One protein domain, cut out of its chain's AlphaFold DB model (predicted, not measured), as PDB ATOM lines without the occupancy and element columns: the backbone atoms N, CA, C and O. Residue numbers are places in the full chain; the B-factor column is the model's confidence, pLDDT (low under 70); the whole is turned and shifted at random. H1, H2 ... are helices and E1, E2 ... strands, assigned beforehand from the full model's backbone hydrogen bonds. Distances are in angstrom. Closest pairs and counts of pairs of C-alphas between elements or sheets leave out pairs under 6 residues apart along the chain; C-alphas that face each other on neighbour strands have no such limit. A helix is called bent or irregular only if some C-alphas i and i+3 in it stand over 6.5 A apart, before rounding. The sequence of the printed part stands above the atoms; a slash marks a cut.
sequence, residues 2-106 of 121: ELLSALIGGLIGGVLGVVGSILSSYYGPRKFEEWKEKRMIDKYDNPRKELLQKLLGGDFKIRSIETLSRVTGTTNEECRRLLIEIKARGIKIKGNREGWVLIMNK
ATOM      1  N   GLU A   2      72.169 -21.942 -53.562       78.12
ATOM      2  CA  GLU A   2      72.496 -22.065 -52.125       78.12
ATOM      3  C   GLU A   2      72.440 -20.766 -51.296       78.12
ATOM      4  O   GLU A   2      71.951 -20.768 -50.166       78.12
ATOM      5  N   LEU A   3      72.865 -19.631 -51.861       82.00
ATOM      6  CA  LEU A   3      72.803 -18.329 -51.177       82.00
ATOM      7  C   LEU A   3      71.361 -17.872 -50.908       82.00
ATOM      8  O   LEU A   3      71.079 -17.263 -49.879       82.00
ATOM      9  N   LEU A   4      70.437 -18.196 -51.815       84.69
ATOM     10  CA  LEU A   4      69.031 -17.816 -51.696       84.69
ATOM     11  C   LEU A   4      68.337 -18.639 -50.600       84.69
ATOM     12  O   LEU A   4      67.593 -18.090 -49.794       84.69
ATOM     13  N   SER A   5      68.650 -19.935 -50.510       84.81
ATOM     14  CA  SER A   5      68.173 -20.802 -49.426       84.81
ATOM     15  C   SER A   5      68.722 -20.401 -48.056       84.81
ATOM     16  O   SER A   5      67.971 -20.417 -47.085       84.81
ATOM     17  N   ALA A   6      69.992 -19.991 -47.967       84.00
ATOM     18  CA  ALA A   6      70.578 -19.523 -46.711       84.00
ATOM     19  C   ALA A   6      69.923 -18.217 -46.225       84.00
ATOM     20  O   ALA A   6      69.616 -18.080 -45.041       84.00
ATOM     21  N   LEU A   7      69.641 -17.285 -47.142       87.94
ATOM     22  CA  LEU A   7      68.988 -16.015 -46.823       87.94
ATOM     23  C   LEU A   7      67.533 -16.212 -46.364       87.94
ATOM     24  O   LEU A   7      67.106 -15.619 -45.374       87.94
ATOM     25  N   ILE A   8      66.789 -17.092 -47.044       88.56
ATOM     26  CA  ILE A   8      65.415 -17.455 -46.669       88.56
ATOM     27  C   ILE A   8      65.397 -18.180 -45.318       88.56
ATOM     28  O   ILE A   8      64.586 -17.846 -44.455       88.56
ATOM     29  N   GLY A   9      66.320 -19.121 -45.095       85.62
ATOM     30  CA  GLY A   9      66.457 -19.822 -43.818       85.62
ATOM     31  C   GLY A   9      66.776 -18.875 -42.658       85.62
ATOM     32  O   GLY A   9      66.159 -18.977 -41.598       85.62
ATOM     33  N   GLY A  10      67.670 -17.907 -42.875       87.62
ATOM     34  CA  GLY A  10      68.006 -16.875 -41.892       87.62
ATOM     35  C   GLY A  10      66.828 -15.958 -41.557       87.62
ATOM     36  O   GLY A  10      66.587 -15.682 -40.383       87.62
ATOM     37  N   LEU A  11      66.048 -15.538 -42.558       88.69
ATOM     38  CA  LEU A  11      64.841 -14.729 -42.345       88.69
ATOM     39  C   LEU A  11      63.766 -15.493 -41.566       88.69
ATOM     40  O   LEU A  11      63.222 -14.965 -40.599       88.69
ATOM     41  N   ILE A  12      63.490 -16.743 -41.944       90.31
ATOM     42  CA  ILE A  12      62.502 -17.581 -41.253       90.31
ATOM     43  C   ILE A  12      62.948 -17.855 -39.813       90.31
ATOM     44  O   ILE A  12      62.158 -17.687 -38.885       90.31
ATOM     45  N   GLY A  13      64.218 -18.215 -39.609       88.94
ATOM     46  CA  GLY A  13      64.783 -18.438 -38.279       88.94
ATOM     47  C   GLY A  13      64.752 -17.180 -37.408       88.94
ATOM     48  O   GLY A  13      64.367 -17.254 -36.242       88.94
ATOM     49  N   GLY A  14      65.075 -16.018 -37.980       89.12
ATOM     50  CA  GLY A  14      65.008 -14.729 -37.292       89.12
ATOM     51  C   GLY A  14      63.585 -14.365 -36.863       89.12
ATOM     52  O   GLY A  14      63.361 -14.023 -35.703       89.12
ATOM     53  N   VAL A  15      62.602 -14.506 -37.760       90.75
ATOM     54  CA  VAL A  15      61.188 -14.229 -37.452       90.75
ATOM     55  C   VAL A  15      60.658 -15.191 -36.388       90.75
ATOM     56  O   VAL A  15      60.054 -14.746 -35.410       90.75
ATOM     57  N   LEU A  16      60.921 -16.495 -36.519       91.00
ATOM     58  CA  LEU A  16      60.515 -17.489 -35.521       91.00
ATOM     59  C   LEU A  16      61.190 -17.254 -34.165       91.00
ATOM     60  O   LEU A  16      60.538 -17.396 -33.133       91.00
ATOM     61  N   GLY A  17      62.461 -16.844 -34.155       88.50
ATOM     62  CA  GLY A  17      63.186 -16.504 -32.933       88.50
ATOM     63  C   GLY A  17      62.561 -15.320 -32.194       88.50
ATOM     64  O   GLY A  17      62.353 -15.389 -30.980       88.50
ATOM     65  N   VAL A  18      62.191 -14.256 -32.915       88.56
ATOM     66  CA  VAL A  18      61.541 -13.073 -32.324       88.56
ATOM     67  C   VAL A  18      60.143 -13.414 -31.808       88.56
ATOM     68  O   VAL A  18      59.820 -13.102 -30.662       88.56
ATOM     69  N   VAL A  19      59.327 -14.108 -32.607       86.75
ATOM     70  CA  VAL A  19      57.970 -14.517 -32.207       86.75
ATOM     71  C   VAL A  19      58.014 -15.456 -30.999       86.75
ATOM     72  O   VAL A  19      57.285 -15.244 -30.029       86.75
ATOM     73  N   GLY A  20      58.907 -16.449 -31.011       85.00
ATOM     74  CA  GLY A  20      59.111 -17.361 -29.886       85.00
ATOM     75  C   GLY A  20      59.545 -16.631 -28.615       85.00
ATOM     76  O   GLY A  20      59.024 -16.911 -27.535       85.00
ATOM     77  N   SER A  21      60.424 -15.633 -28.740       84.56
ATOM     78  CA  SER A  21      60.880 -14.818 -27.607       84.56
ATOM     79  C   SER A  21      59.751 -13.979 -27.007       84.56
ATOM     80  O   SER A  21      59.612 -13.927 -25.786       84.56
ATOM     81  N   ILE A  22      58.899 -13.361 -27.832       82.69
ATOM     82  CA  ILE A  22      57.746 -12.573 -27.356       82.69
ATOM     83  C   ILE A  22      56.723 -13.478 -26.655       82.69
ATOM     84  O   ILE A  22      56.250 -13.160 -25.561       82.69
ATOM     85  N   LEU A  23      56.407 -14.633 -27.246       81.69
ATOM     86  CA  LEU A  23      55.479 -15.595 -26.650       81.69
ATOM     87  C   LEU A  23      56.010 -16.136 -25.319       81.69
ATOM     88  O   LEU A  23      55.283 -16.163 -24.325       81.69
ATOM     89  N   SER A  24      57.286 -16.517 -25.274       79.44
ATOM     90  CA  SER A  24      57.891 -17.082 -24.070       79.44
ATOM     91  C   SER A  24      58.097 -16.054 -22.960       79.44
ATOM     92  O   SER A  24      58.004 -16.425 -21.794       79.44
ATOM     93  N   SER A  25      58.391 -14.791 -23.283       80.38
ATOM     94  CA  SER A  25      58.666 -13.760 -22.269       80.38
ATOM     95  C   SER A  25      57.405 -13.114 -21.706       80.38
ATOM     96  O   SER A  25      57.373 -12.797 -20.522       80.38
ATOM     97  N   TYR A  26      56.360 -12.935 -22.520       77.88
ATOM     98  CA  TYR A  26      55.170 -12.197 -22.097       77.88
ATOM     99  C   TYR A  26      53.974 -13.104 -21.799       77.88
ATOM    100  O   TYR A  26      53.318 -12.966 -20.766       77.88
ATOM    101  N   TYR A  27      53.692 -14.064 -22.681       75.94
ATOM    102  CA  TYR A  27      52.526 -14.939 -22.531       75.94
ATOM    103  C   TYR A  27      52.800 -16.130 -21.615       75.94
ATOM    104  O   TYR A  27      51.914 -16.523 -20.855       75.94
ATOM    105  N   GLY A  28      54.018 -16.674 -21.650       82.56
ATOM    106  CA  GLY A  28      54.433 -17.806 -20.819       82.56
ATOM    107  C   GLY A  28      54.232 -17.567 -19.315       82.56
ATOM    108  O   GLY A  28      53.466 -18.310 -18.698       82.56
ATOM    109  N   PRO A  29      54.851 -16.527 -18.718       81.38
ATOM    110  CA  PRO A  29      54.792 -16.302 -17.273       81.38
ATOM    111  C   PRO A  29      53.367 -16.048 -16.785       81.38
ATOM    112  O   PRO A  29      52.905 -16.699 -15.850       81.38
ATOM    113  N   ARG A  30      52.624 -15.187 -17.489       83.62
ATOM    114  CA  ARG A  30      51.243 -14.850 -17.133       83.62
ATOM    115  C   ARG A  30      50.318 -16.067 -17.184       83.62
ATOM    116  O   ARG A  30      49.533 -16.286 -16.266       83.62
ATOM    117  N   LYS A  31      50.413 -16.894 -18.232       82.19
ATOM    118  CA  LYS A  31      49.590 -18.111 -18.339       82.19
ATOM    119  C   LYS A  31      49.943 -19.146 -17.280       82.19
ATOM    120  O   LYS A  31      49.059 -19.860 -16.811       82.19
ATOM    121  N   PHE A  32      51.214 -19.226 -16.900       83.62
ATOM    122  CA  PHE A  32      51.660 -20.120 -15.841       83.62
ATOM    123  C   PHE A  32      51.113 -19.707 -14.468       83.62
ATOM    124  O   PHE A  32      50.654 -20.568 -13.716       83.62
ATOM    125  N   GLU A  33      51.104 -18.409 -14.157       85.94
ATOM    126  CA  GLU A  33      50.512 -17.879 -12.922       85.94
ATOM    127  C   GLU A  33      49.002 -18.128 -12.857       85.94
ATOM    128  O   GLU A  33      48.538 -18.724 -11.884       85.94
ATOM    129  N   GLU A  34      48.262 -17.795 -13.922       87.19
ATOM    130  CA  GLU A  34      46.818 -18.070 -14.035       87.19
ATOM    131  C   GLU A  34      46.516 -19.566 -13.827       87.19
ATOM    132  O   GLU A  34      45.573 -19.953 -13.131       87.19
ATOM    133  N   TRP A  35      47.337 -20.443 -14.410       83.69
ATOM    134  CA  TRP A  35      47.182 -21.890 -14.265       83.69
ATOM    135  C   TRP A  35      47.484 -22.383 -12.847       83.69
ATOM    136  O   TRP A  35      46.778 -23.252 -12.327       83.69
ATOM    137  N   LYS A  36      48.519 -21.831 -12.206       86.00
ATOM    138  CA  LYS A  36      48.881 -22.154 -10.825       86.00
ATOM    139  C   LYS A  36      47.782 -21.713  -9.860       86.00
ATOM    140  O   LYS A  36      47.398 -22.501  -8.999       86.00
ATOM    141  N   GLU A  37      47.253 -20.506 -10.029       87.06
ATOM    142  CA  GLU A  37      46.139 -19.987  -9.234       87.06
ATOM    143  C   GLU A  37      44.896 -20.863  -9.396       87.06
ATOM    144  O   GLU A  37      44.349 -21.352  -8.407       87.06
ATOM    145  N   LYS A  38      44.520 -21.180 -10.641       84.75
ATOM    146  CA  LYS A  38      43.387 -22.067 -10.919       84.75
ATOM    147  C   LYS A  38      43.551 -23.433 -10.254       84.75
ATOM    148  O   LYS A  38      42.612 -23.937  -9.648       84.75
ATOM    149  N   ARG A  39      44.755 -24.014 -10.290       86.12
ATOM    150  CA  ARG A  39      45.038 -25.276  -9.594       86.12
ATOM    151  C   ARG A  39      44.888 -25.175  -8.081       86.12
ATOM    152  O   ARG A  39      44.453 -26.144  -7.464       86.12
ATOM    153  N   MET A  40      45.262 -24.049  -7.479       83.50
ATOM    154  CA  MET A  40      45.073 -23.837  -6.043       83.50
ATOM    155  C   MET A  40      43.584 -23.750  -5.697       83.50
ATOM    156  O   MET A  40      43.147 -24.420  -4.762       83.50
ATOM    157  N   ILE A  41      42.803 -23.013  -6.491       86.38
ATOM    158  CA  ILE A  41      41.343 -22.932  -6.343       86.38
ATOM    159  C   ILE A  41      40.721 -24.328  -6.477       86.38
ATOM    160  O   ILE A  41      39.970 -24.764  -5.606       86.38
ATOM    161  N   ASP A  42      41.088 -25.072  -7.519       86.25
ATOM    162  CA  ASP A  42      40.508 -26.389  -7.785       86.25
ATOM    163  C   ASP A  42      40.860 -27.417  -6.704       86.25
ATOM    164  O   ASP A  42      40.023 -28.237  -6.327       86.25
ATOM    165  N   LYS A  43      42.085 -27.366  -6.174       90.25
ATOM    166  CA  LYS A  43      42.557 -28.323  -5.170       90.25
ATOM    167  C   LYS A  43      42.051 -28.021  -3.762       90.25
ATOM    168  O   LYS A  43      41.839 -28.957  -2.995       90.25
ATOM    169  N   TYR A  44      41.915 -26.748  -3.397       90.12
ATOM    170  CA  TYR A  44      41.635 -26.354  -2.014       90.12
ATOM    171  C   TYR A  44      40.271 -25.691  -1.851       90.12
ATOM    172  O   TYR A  44      39.524 -26.062  -0.948       90.12
ATOM    173  N   ASP A  45      39.914 -24.746  -2.716       93.69
ATOM    174  CA  ASP A  45      38.682 -23.974  -2.551       93.69
ATOM    175  C   ASP A  45      37.449 -24.767  -2.976       93.69
ATOM    176  O   ASP A  45      36.438 -24.714  -2.280       93.69
ATOM    177  N   ASN A  46      37.510 -25.537  -4.066       94.88
ATOM    178  CA  ASN A  46      36.354 -26.320  -4.518       94.88
ATOM    179  C   ASN A  46      35.899 -27.364  -3.479       94.88
ATOM    180  O   ASN A  46      34.722 -27.331  -3.117       94.88
ATOM    181  N   PRO A  47      36.781 -28.200  -2.891       96.12
ATOM    182  CA  PRO A  47      36.364 -29.131  -1.839       96.12
ATOM    183  C   PRO A  47      35.775 -28.429  -0.609       96.12
ATOM    184  O   PRO A  47      34.796 -28.896  -0.026       96.12
ATOM    185  N   ARG A  48      36.334 -27.273  -0.220       96.81
ATOM    186  CA  ARG A  48      35.800 -26.464   0.887       96.81
ATOM    187  C   ARG A  48      34.417 -25.910   0.553       96.81
ATOM    188  O   ARG A  48      33.526 -25.977   1.393       96.81
ATOM    189  N   LYS A  49      34.211 -25.411  -0.668       97.50
ATOM    190  CA  LYS A  49      32.908 -24.924  -1.149       97.50
ATOM    191  C   LYS A  49      31.859 -26.029  -1.171       97.50
ATOM    192  O   LYS A  49      30.752 -25.807  -0.692       97.50
ATOM    193  N   GLU A  50      32.207 -27.217  -1.652       96.56
ATOM    194  CA  GLU A  50      31.314 -28.382  -1.619       96.56
ATOM    195  C   GLU A  50      30.927 -28.759  -0.185       96.56
ATOM    196  O   GLU A  50      29.763 -29.055   0.092       96.56
ATOM    197  N   LEU A  51      31.881 -28.716   0.750       96.25
ATOM    198  CA  LEU A  51      31.615 -28.973   2.162       96.25
ATOM    199  C   LEU A  51      30.670 -27.923   2.763       96.25
ATOM    200  O   LEU A  51      29.706 -28.288   3.433       96.25
ATOM    201  N   LEU A  52      30.892 -26.636   2.483       97.31
ATOM    202  CA  LEU A  52      30.006 -25.551   2.920       97.31
ATOM    203  C   LEU A  52      28.591 -25.700   2.345       97.31
ATOM    204  O   LEU A  52      27.617 -25.551   3.081       97.31
ATOM    205  N   GLN A  53      28.463 -26.049   1.062       96.81
ATOM    206  CA  GLN A  53      27.166 -26.311   0.434       96.81
ATOM    207  C   GLN A  53      26.436 -27.477   1.104       96.81
ATOM    208  O   GLN A  53      25.253 -27.353   1.406       96.81
ATOM    209  N   LYS A  54      27.131 -28.582   1.403       95.25
ATOM    210  CA  LYS A  54      26.546 -29.716   2.140       95.25
ATOM    211  C   LYS A  54      26.113 -29.314   3.551       95.25
ATOM    212  O   LYS A  54      25.027 -29.683   3.987       95.25
ATOM    213  N   LEU A  55      26.931 -28.532   4.256       94.81
ATOM    214  CA  LEU A  55      26.643 -28.097   5.624       94.81
ATOM    215  C   LEU A  55      25.435 -27.167   5.721       94.81
ATOM    216  O   LEU A  55      24.693 -27.283   6.695       94.81
ATOM    217  N   LEU A  56      25.281 -26.250   4.761       95.81
ATOM    218  CA  LEU A  56      24.198 -25.261   4.718       95.81
ATOM    219  C   LEU A  56      22.963 -25.743   3.938       95.81
ATOM    220  O   LEU A  56      21.902 -25.126   4.022       95.81
ATOM    221  N   GLY A  57      23.102 -26.813   3.154       92.94
ATOM    222  CA  GLY A  57      22.013 -27.469   2.428       92.94
ATOM    223  C   GLY A  57      21.363 -28.630   3.187       92.94
ATOM    224  O   GLY A  57      20.304 -29.088   2.770       92.94
ATOM    225  N   GLY A  58      21.983 -29.110   4.269       90.19
ATOM    226  CA  GLY A  58      21.417 -30.138   5.146       90.19
ATOM    227  C   GLY A  58      20.367 -29.597   6.125       90.19
ATOM    228  O   GLY A  58      19.842 -28.497   5.954       90.19
ATOM    229  N   ASP A  59      20.104 -30.365   7.185       85.31
ATOM    230  CA  ASP A  59      19.044 -30.068   8.163       85.31
ATOM    231  C   ASP A  59      19.236 -28.706   8.850       85.31
ATOM    232  O   ASP A  59      18.297 -27.923   8.988       85.31
ATOM    233  N   PHE A  60      20.478 -28.371   9.210       85.88
ATOM    234  CA  PHE A  60      20.817 -27.079   9.808       85.88
ATOM    235  C   PHE A  60      21.293 -26.094   8.739       85.88
ATOM    236  O   PHE A  60      22.479 -26.023   8.407       85.88
ATOM    237  N   LYS A  61      20.345 -25.311   8.224       90.75
ATOM    238  CA  LYS A  61      20.558 -24.365   7.116       90.75
ATOM    239  C   LYS A  61      21.335 -23.106   7.506       90.75
ATOM    240  O   LYS A  61      21.890 -22.438   6.635       90.75
ATOM    241  N   ILE A  62      21.360 -22.783   8.797       94.12
ATOM    242  CA  ILE A  62      22.035 -21.616   9.367       94.12
ATOM    243  C   ILE A  62      23.158 -22.101  10.280       94.12
ATOM    244  O   ILE A  62      22.932 -22.930  11.162       94.12
ATOM    245  N   ARG A  63      24.372 -21.576  10.097       95.06
ATOM    246  CA  ARG A  63      25.520 -21.887  10.967       95.06
ATOM    247  C   ARG A  63      26.359 -20.650  11.238       95.06
ATOM    248  O   ARG A  63      26.433 -19.759  10.397       95.06
ATOM    249  N   SER A  64      27.001 -20.604  12.405       96.69
ATOM    250  CA  SER A  64      27.900 -19.502  12.753       96.69
ATOM    251  C   SER A  64      29.185 -19.540  11.928       96.69
ATOM    252  O   SER A  64      29.655 -20.622  11.548       96.69
ATOM    253  N   ILE A  65      29.779 -18.370  11.685       97.50
ATOM    254  CA  ILE A  65      31.034 -18.262  10.929       97.50
ATOM    255  C   ILE A  65      32.158 -19.084  11.571       97.50
ATOM    256  O   ILE A  65      32.896 -19.768  10.872       97.50
ATOM    257  N   GLU A  66      32.232 -19.138  12.903       96.50
ATOM    258  CA  GLU A  66      33.275 -19.887  13.614       96.50
ATOM    259  C   GLU A  66      33.139 -21.394  13.392       96.50
ATOM    260  O   GLU A  66      34.137 -22.113  13.334       96.50
ATOM    261  N   THR A  67      31.904 -21.892  13.286       96.19
ATOM    262  CA  THR A  67      31.648 -23.305  12.985       96.19
ATOM    263  C   THR A  67      32.074 -23.634  11.564       96.19
ATOM    264  O   THR A  67      32.767 -24.628  11.355       96.19
ATOM    265  N   LEU A  68      31.696 -22.790  10.605       97.44
ATOM    266  CA  LEU A  68      32.016 -22.995   9.196       97.44
ATOM    267  C   LEU A  68      33.530 -22.963   8.973       97.44
ATOM    268  O   LEU A  68      34.074 -23.939   8.464       97.44
ATOM    269  N   SER A  69      34.213 -21.931   9.476       97.56
ATOM    270  CA  SER A  69      35.672 -21.782   9.410       97.56
ATOM    271  C   SER A  69      36.419 -22.957  10.039       97.56
ATOM    272  O   SER A  69      37.393 -23.455   9.472       97.56
ATOM    273  N   ARG A  70      35.948 -23.445  11.196       97.44
ATOM    274  CA  ARG A  70      36.547 -24.600  11.879       97.44
ATOM    275  C   ARG A  70      36.443 -25.869  11.041       97.44
ATOM    276  O   ARG A  70      37.408 -26.620  10.970       97.44
ATOM    277  N   VAL A  71      35.289 -26.110  10.422       95.50
ATOM    278  CA  VAL A  71      35.059 -27.324   9.629       95.50
ATOM    279  C   VAL A  71      35.810 -27.279   8.295       95.50
ATOM    280  O   VAL A  71      36.334 -28.299   7.857       95.50
ATOM    281  N   THR A  72      35.924 -26.109   7.662       95.19
ATOM    282  CA  THR A  72      36.686 -25.951   6.411       95.19
ATOM    283  C   THR A  72      38.190 -25.774   6.617       95.19
ATOM    284  O   THR A  72      38.941 -25.807   5.636       95.19
ATOM    285  N   GLY A  73      38.638 -25.583   7.862       95.81
ATOM    286  CA  GLY A  73      40.033 -25.300   8.194       95.81
ATOM    287  C   GLY A  73      40.521 -23.989   7.576       95.81
ATOM    288  O   GLY A  73      41.626 -23.939   7.041       95.81
ATOM    289  N   THR A  74      39.673 -22.959   7.579       96.50
ATOM    290  CA  THR A  74      39.954 -21.636   7.000       96.50
ATOM    291  C   THR A  74      39.902 -20.555   8.069       96.50
ATOM    292  O   THR A  74      39.298 -20.739   9.125       96.50
ATOM    293  N   THR A  75      40.479 -19.392   7.778       97.50
ATOM    294  CA  THR A  75      40.189 -18.188   8.570       97.50
ATOM    295  C   THR A  75      38.741 -17.738   8.350       97.50
ATOM    296  O   THR A  75      38.082 -18.176   7.400       97.50
ATOM    297  N   ASN A  76      38.227 -16.858   9.212       97.56
ATOM    298  CA  ASN A  76      36.879 -16.309   9.042       97.56
ATOM    299  C   ASN A  76      36.760 -15.536   7.728       97.56
ATOM    300  O   ASN A  76      35.807 -15.728   6.983       97.56
ATOM    301  N   GLU A  77      37.751 -14.720   7.400       97.44
ATOM    302  CA  GLU A  77      37.810 -13.913   6.184       97.44
ATOM    303  C   GLU A  77      37.823 -14.789   4.924       97.44
ATOM    304  O   GLU A  77      37.044 -14.554   3.997       97.44
ATOM    305  N   GLU A  78      38.638 -15.846   4.908       96.06
ATOM    306  CA  GLU A  78      38.633 -16.835   3.825       96.06
ATOM    307  C   GLU A  78      37.288 -17.555   3.721       96.06
ATOM    308  O   GLU A  78      36.767 -17.726   2.620       96.06
ATOM    309  N   CYS A  79      36.699 -17.944   4.856       97.81
ATOM    310  CA  CYS A  79      35.403 -18.612   4.880       97.81
ATOM    311  C   CYS A  79      34.310 -17.709   4.293       97.81
ATOM    312  O   CYS A  79      33.567 -18.150   3.419       97.81
ATOM    313  N   ARG A  80      34.263 -16.424   4.677       98.19
ATOM    314  CA  ARG A  80      33.324 -15.439   4.111       98.19
ATOM    315  C   ARG A  80      33.465 -15.328   2.594       98.19
ATOM    316  O   ARG A  80      32.453 -15.324   1.898       98.19
ATOM    317  N   ARG A  81      34.695 -15.293   2.062       97.38
ATOM    318  CA  ARG A  81      34.924 -15.286   0.605       97.38
ATOM    319  C   ARG A  81      34.314 -16.523  -0.060       97.38
ATOM    320  O   ARG A  81      33.551 -16.383  -1.013       97.38
ATOM    321  N   LEU A  82      34.604 -17.718   0.460       97.31
ATOM    322  CA  LEU A  82      34.066 -18.972  -0.083       97.31
ATOM    323  C   LEU A  82      32.533 -19.026   0.000       97.31
ATOM    324  O   LEU A  82      31.877 -19.496  -0.927       97.31
ATOM    325  N   LEU A  83      31.962 -18.512   1.090       97.81
ATOM    326  CA  LEU A  83      30.521 -18.423   1.304       97.81
ATOM    327  C   LEU A  83      29.845 -17.512   0.269       97.81
ATOM    328  O   LEU A  83      28.826 -17.888  -0.313       97.81
ATOM    329  N   ILE A  84      30.440 -16.355  -0.027       97.00
ATOM    330  CA  ILE A  84      29.964 -15.446  -1.081       97.00
ATOM    331  C   ILE A  84      30.002 -16.136  -2.453       97.00
ATOM    332  O   ILE A  84      29.043 -16.034  -3.226       97.00
ATOM    333  N   GLU A  85      31.071 -16.879  -2.753       96.31
ATOM    334  CA  GLU A  85      31.194 -17.623  -4.013       96.31
ATOM    335  C   GLU A  85      30.076 -18.659  -4.197       96.31
ATOM    336  O   GLU A  85      29.553 -18.799  -5.304       96.31
ATOM    337  N   ILE A  86      29.645 -19.331  -3.122       96.88
ATOM    338  CA  ILE A  86      28.537 -20.303  -3.160       96.88
ATOM    339  C   ILE A  86      27.149 -19.673  -2.979       96.88
ATOM    340  O   ILE A  86      26.182 -20.390  -2.729       96.88
ATOM    341  N   LYS A  87      27.029 -18.346  -3.114       96.81
ATOM    342  CA  LYS A  87      25.761 -17.609  -2.965       96.81
ATOM    343  C   LYS A  87      25.127 -17.780  -1.579       96.81
ATOM    344  O   LYS A  87      23.903 -17.836  -1.449       96.81
ATOM    345  N   ALA A  88      25.950 -17.845  -0.537       96.62
ATOM    346  CA  ALA A  88      25.503 -17.660   0.836       96.62
ATOM    347  C   ALA A  88      25.515 -16.172   1.218       96.62
ATOM    348  O   ALA A  88      26.194 -15.354   0.595       96.62
ATOM    349  N   ARG A  89      24.755 -15.824   2.256       94.69
ATOM    350  CA  ARG A  89      24.716 -14.485   2.851       94.69
ATOM    351  C   ARG A  89      24.940 -14.552   4.355       94.69
ATOM    352  O   ARG A  89      24.528 -15.517   4.999       94.69
ATOM    353  N   GLY A  90      25.527 -13.486   4.887       94.62
ATOM    354  CA  GLY A  90      25.581 -13.238   6.320       94.62
ATOM    355  C   GLY A  90      24.210 -12.825   6.862       94.62
ATOM    356  O   GLY A  90      23.446 -12.117   6.195       94.62
ATOM    357  N   ILE A  91      23.912 -13.276   8.071       93.00
ATOM    358  CA  ILE A  91      22.754 -12.904   8.880       93.00
ATOM    359  C   ILE A  91      23.196 -12.747  10.336       93.00
ATOM    360  O   ILE A  91      24.239 -13.267  10.745       93.00
ATOM    361  N   LYS A  92      22.391 -12.053  11.137       92.62
ATOM    362  CA  LYS A  92      22.545 -12.105  12.589       92.62
ATOM    363  C   LYS A  92      21.869 -13.362  13.118       92.62
ATOM    364  O   LYS A  92      20.790 -13.729  12.666       92.62
ATOM    365  N   ILE A  93      22.530 -14.023  14.059       91.31
ATOM    366  CA  ILE A  93      21.972 -15.131  14.838       91.31
ATOM    367  C   ILE A  93      22.024 -14.780  16.328       91.31
ATOM    368  O   ILE A  93      22.691 -13.819  16.732       91.31
ATOM    369  N   LYS A  94      21.355 -15.593  17.151       87.19
ATOM    370  CA  LYS A  94      21.255 -15.420  18.603       87.19
ATOM    371  C   LYS A  94      22.582 -15.030  19.265       87.19
ATOM    372  O   LYS A  94      23.633 -15.651  19.042       87.19
ATOM    373  N   GLY A  95      22.499 -13.999  20.106       85.94
ATOM    374  CA  GLY A  95      23.646 -13.388  20.777       85.94
ATOM    375  C   GLY A  95      24.415 -12.385  19.912       85.94
ATOM    376  O   GLY A  95      25.599 -12.179  20.159       85.94
ATOM    377  N   ASN A  96      23.773 -11.797  18.891       86.50
ATOM    378  CA  ASN A  96      24.384 -10.845  17.950       86.50
ATOM    379  C   ASN A  96      25.639 -11.413  17.258       86.50
ATOM    380  O   ASN A  96      26.597 -10.694  16.974       86.50
ATOM    381  N   ARG A  97      25.642 -12.729  17.018       92.12
ATOM    382  CA  ARG A  97      26.745 -13.422  16.348       92.12
ATOM    383  C   ARG A  97      26.509 -13.464  14.847       92.12
ATOM    384  O   ARG A  97      25.378 -13.357  14.372       92.12
ATOM    385  N   GLU A  98      27.592 -13.644  14.108       95.44
ATOM    386  CA  GLU A  98      27.559 -13.770  12.658       95.44
ATOM    387  C   GLU A  98      27.182 -15.201  12.257       95.44
ATOM    388  O   GLU A  98      27.898 -16.165  12.546       95.44
ATOM    389  N   GLY A  99      26.045 -15.334  11.581       96.31
ATOM    390  CA  GLY A  99      25.596 -16.568  10.954       96.31
ATOM    391  C   GLY A  99      25.590 -16.457   9.440       96.31
ATOM    392  O   GLY A  99      25.561 -15.366   8.880       96.31
ATOM    393  N   TRP A 100      25.600 -17.603   8.773       97.19
ATOM    394  CA  TRP A 100      25.546 -17.695   7.323       97.19
ATOM    395  C   TRP A 100      24.531 -18.737   6.879       97.19
ATOM    396  O   TRP A 100      24.326 -19.754   7.544       97.19
ATOM    397  N   VAL A 101      23.900 -18.458   5.741       96.62
ATOM    398  CA  VAL A 101      22.837 -19.267   5.137       96.62
ATOM    399  C   VAL A 101      22.876 -19.123   3.619       96.62
ATOM    400  O   VAL A 101      23.235 -18.062   3.105       96.62
ATOM    401  N   LEU A 102      22.510 -20.172   2.876       96.62
ATOM    402  CA  LEU A 102      22.352 -20.068   1.421       96.62
ATOM    403  C   LEU A 102      21.225 -19.085   1.085       96.62
ATOM    404  O   LEU A 102      20.151 -19.149   1.682       96.62
ATOM    405  N   ILE A 103      21.427 -18.212   0.094       94.69
ATOM    406  CA  ILE A 103      20.417 -17.214  -0.303       94.69
ATOM    407  C   ILE A 103      19.088 -17.879  -0.692       94.69
ATOM    408  O   ILE A 103      18.031 -17.339  -0.386       94.69
ATOM    409  N   MET A 104      19.127 -19.074  -1.291       91.88
ATOM    410  CA  MET A 104      17.920 -19.849  -1.616       91.88
ATOM    411  C   MET A 104      17.072 -20.219  -0.387       91.88
ATOM    412  O   MET A 104      15.866 -20.385  -0.513       91.88
ATOM    413  N   ASN A 105      17.696 -20.335   0.789       89.75
ATOM    414  CA  ASN A 105      17.026 -20.686   2.041       89.75
ATOM    415  C   ASN A 105      16.532 -19.443   2.801       89.75
ATOM    416  O   ASN A 105      15.565 -19.549   3.546       89.75
ATOM    417  N   LYS A 106      17.178 -18.278   2.625       89.81
ATOM    418  CA  LYS A 106      16.752 -16.993   3.216       89.81
ATOM    419  C   LYS A 106      16.978 -15.832   2.224       89.81
ATOM    420  O   LYS A 106      18.025 -15.171   2.277       89.81
TER     421      LYS A 106
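This is residues 2 to 106 of the 121 residues of an uncharacterized protein of Bacteroidales bacterium (UniProt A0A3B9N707). One long helical arm, residues 2 to 43 of H1, sticks out from a small compact head. In the head, the last part of H1 and H3 pack on one face of a small three-stranded sheet, and H2 packs crosswise on both of them. The printed part has 105 residues, with three named helices and three named strands in the order H1 E1 H2 H3 E2 E3; the sheet, in the order E1 E3 E2, is antiparallel, and the class is mostly helix. The whole is extended, with a radius of gyration of the C-alphas of 25.4 A and spans of 87 by 21 by 19 A.

H1, residues 2 to 57, was assigned as one helix by its hydrogen bonds but is bent, with C-alphas 43 and 46 6.6 A apart; its arms H1a, residues 2 to 43, and H1b, residues 46 to 57, stand at a shallow tilt of 32 degrees. H1a has a kink of 34 degrees near residue 28, and touches no helix. H1b touches H2, residues 65 to 72, with residues 48 to 52 alone, at a steep tilt of 50 degrees, opposite ways; the closest C-alphas, of Arg 48 and Thr 72, are 5.6 A apart. H2 and H3, residues 76 to 85, touch about perpendicular at 81 degrees, closest at the C-alphas of Ser 69 and Cys 79, 5.5 A. E1, residues 62 to 64, is an antiparallel neighbour of E3, residues 97 to 102, with N 100 and O 63 at 2.8 A. E2, residues 88 to 93, and E3 form a hairpin, with N 91 and O 99 at 2.8 A. E1, H2 H3 and E2 make a split strand-helix-strand unit, two strands of one sheet that are not neighbours, with helices between them along the chain and E3 between them in the sheet, and its crossover is right-handed. H1b and H3 are on the same face of the sheet, at heights over the sheet of 10.6 and 9.0 A; H2 only grazes it with residues 65 to 68. Every O i to N i+4 pair is within hydrogen-bond range in H1b, H2 and H3, and 35 of 38 in H1a.

H1a begins at C-alpha 2 (72.496, -22.065, -52.125) and is 56.0 A long; H1b is 16.0 A. E1 is 7.1 A, H2 10.6 A, H3 14.3 A and E2 14.7 A. E3, 16.9 A, ends at C-alpha 102 (22.352, -20.068, 1.421).

The C-alphas of Glu 2 and Gly 95, the two farthest apart, are 88.2 A apart. Without residues 2 to 43, which stand free, the body spans 31 by 22 by 18 A. The printed part has no cut, and its links are tight. Mean pLDDT of the printed part is 90.9, and no printed residue is under 70.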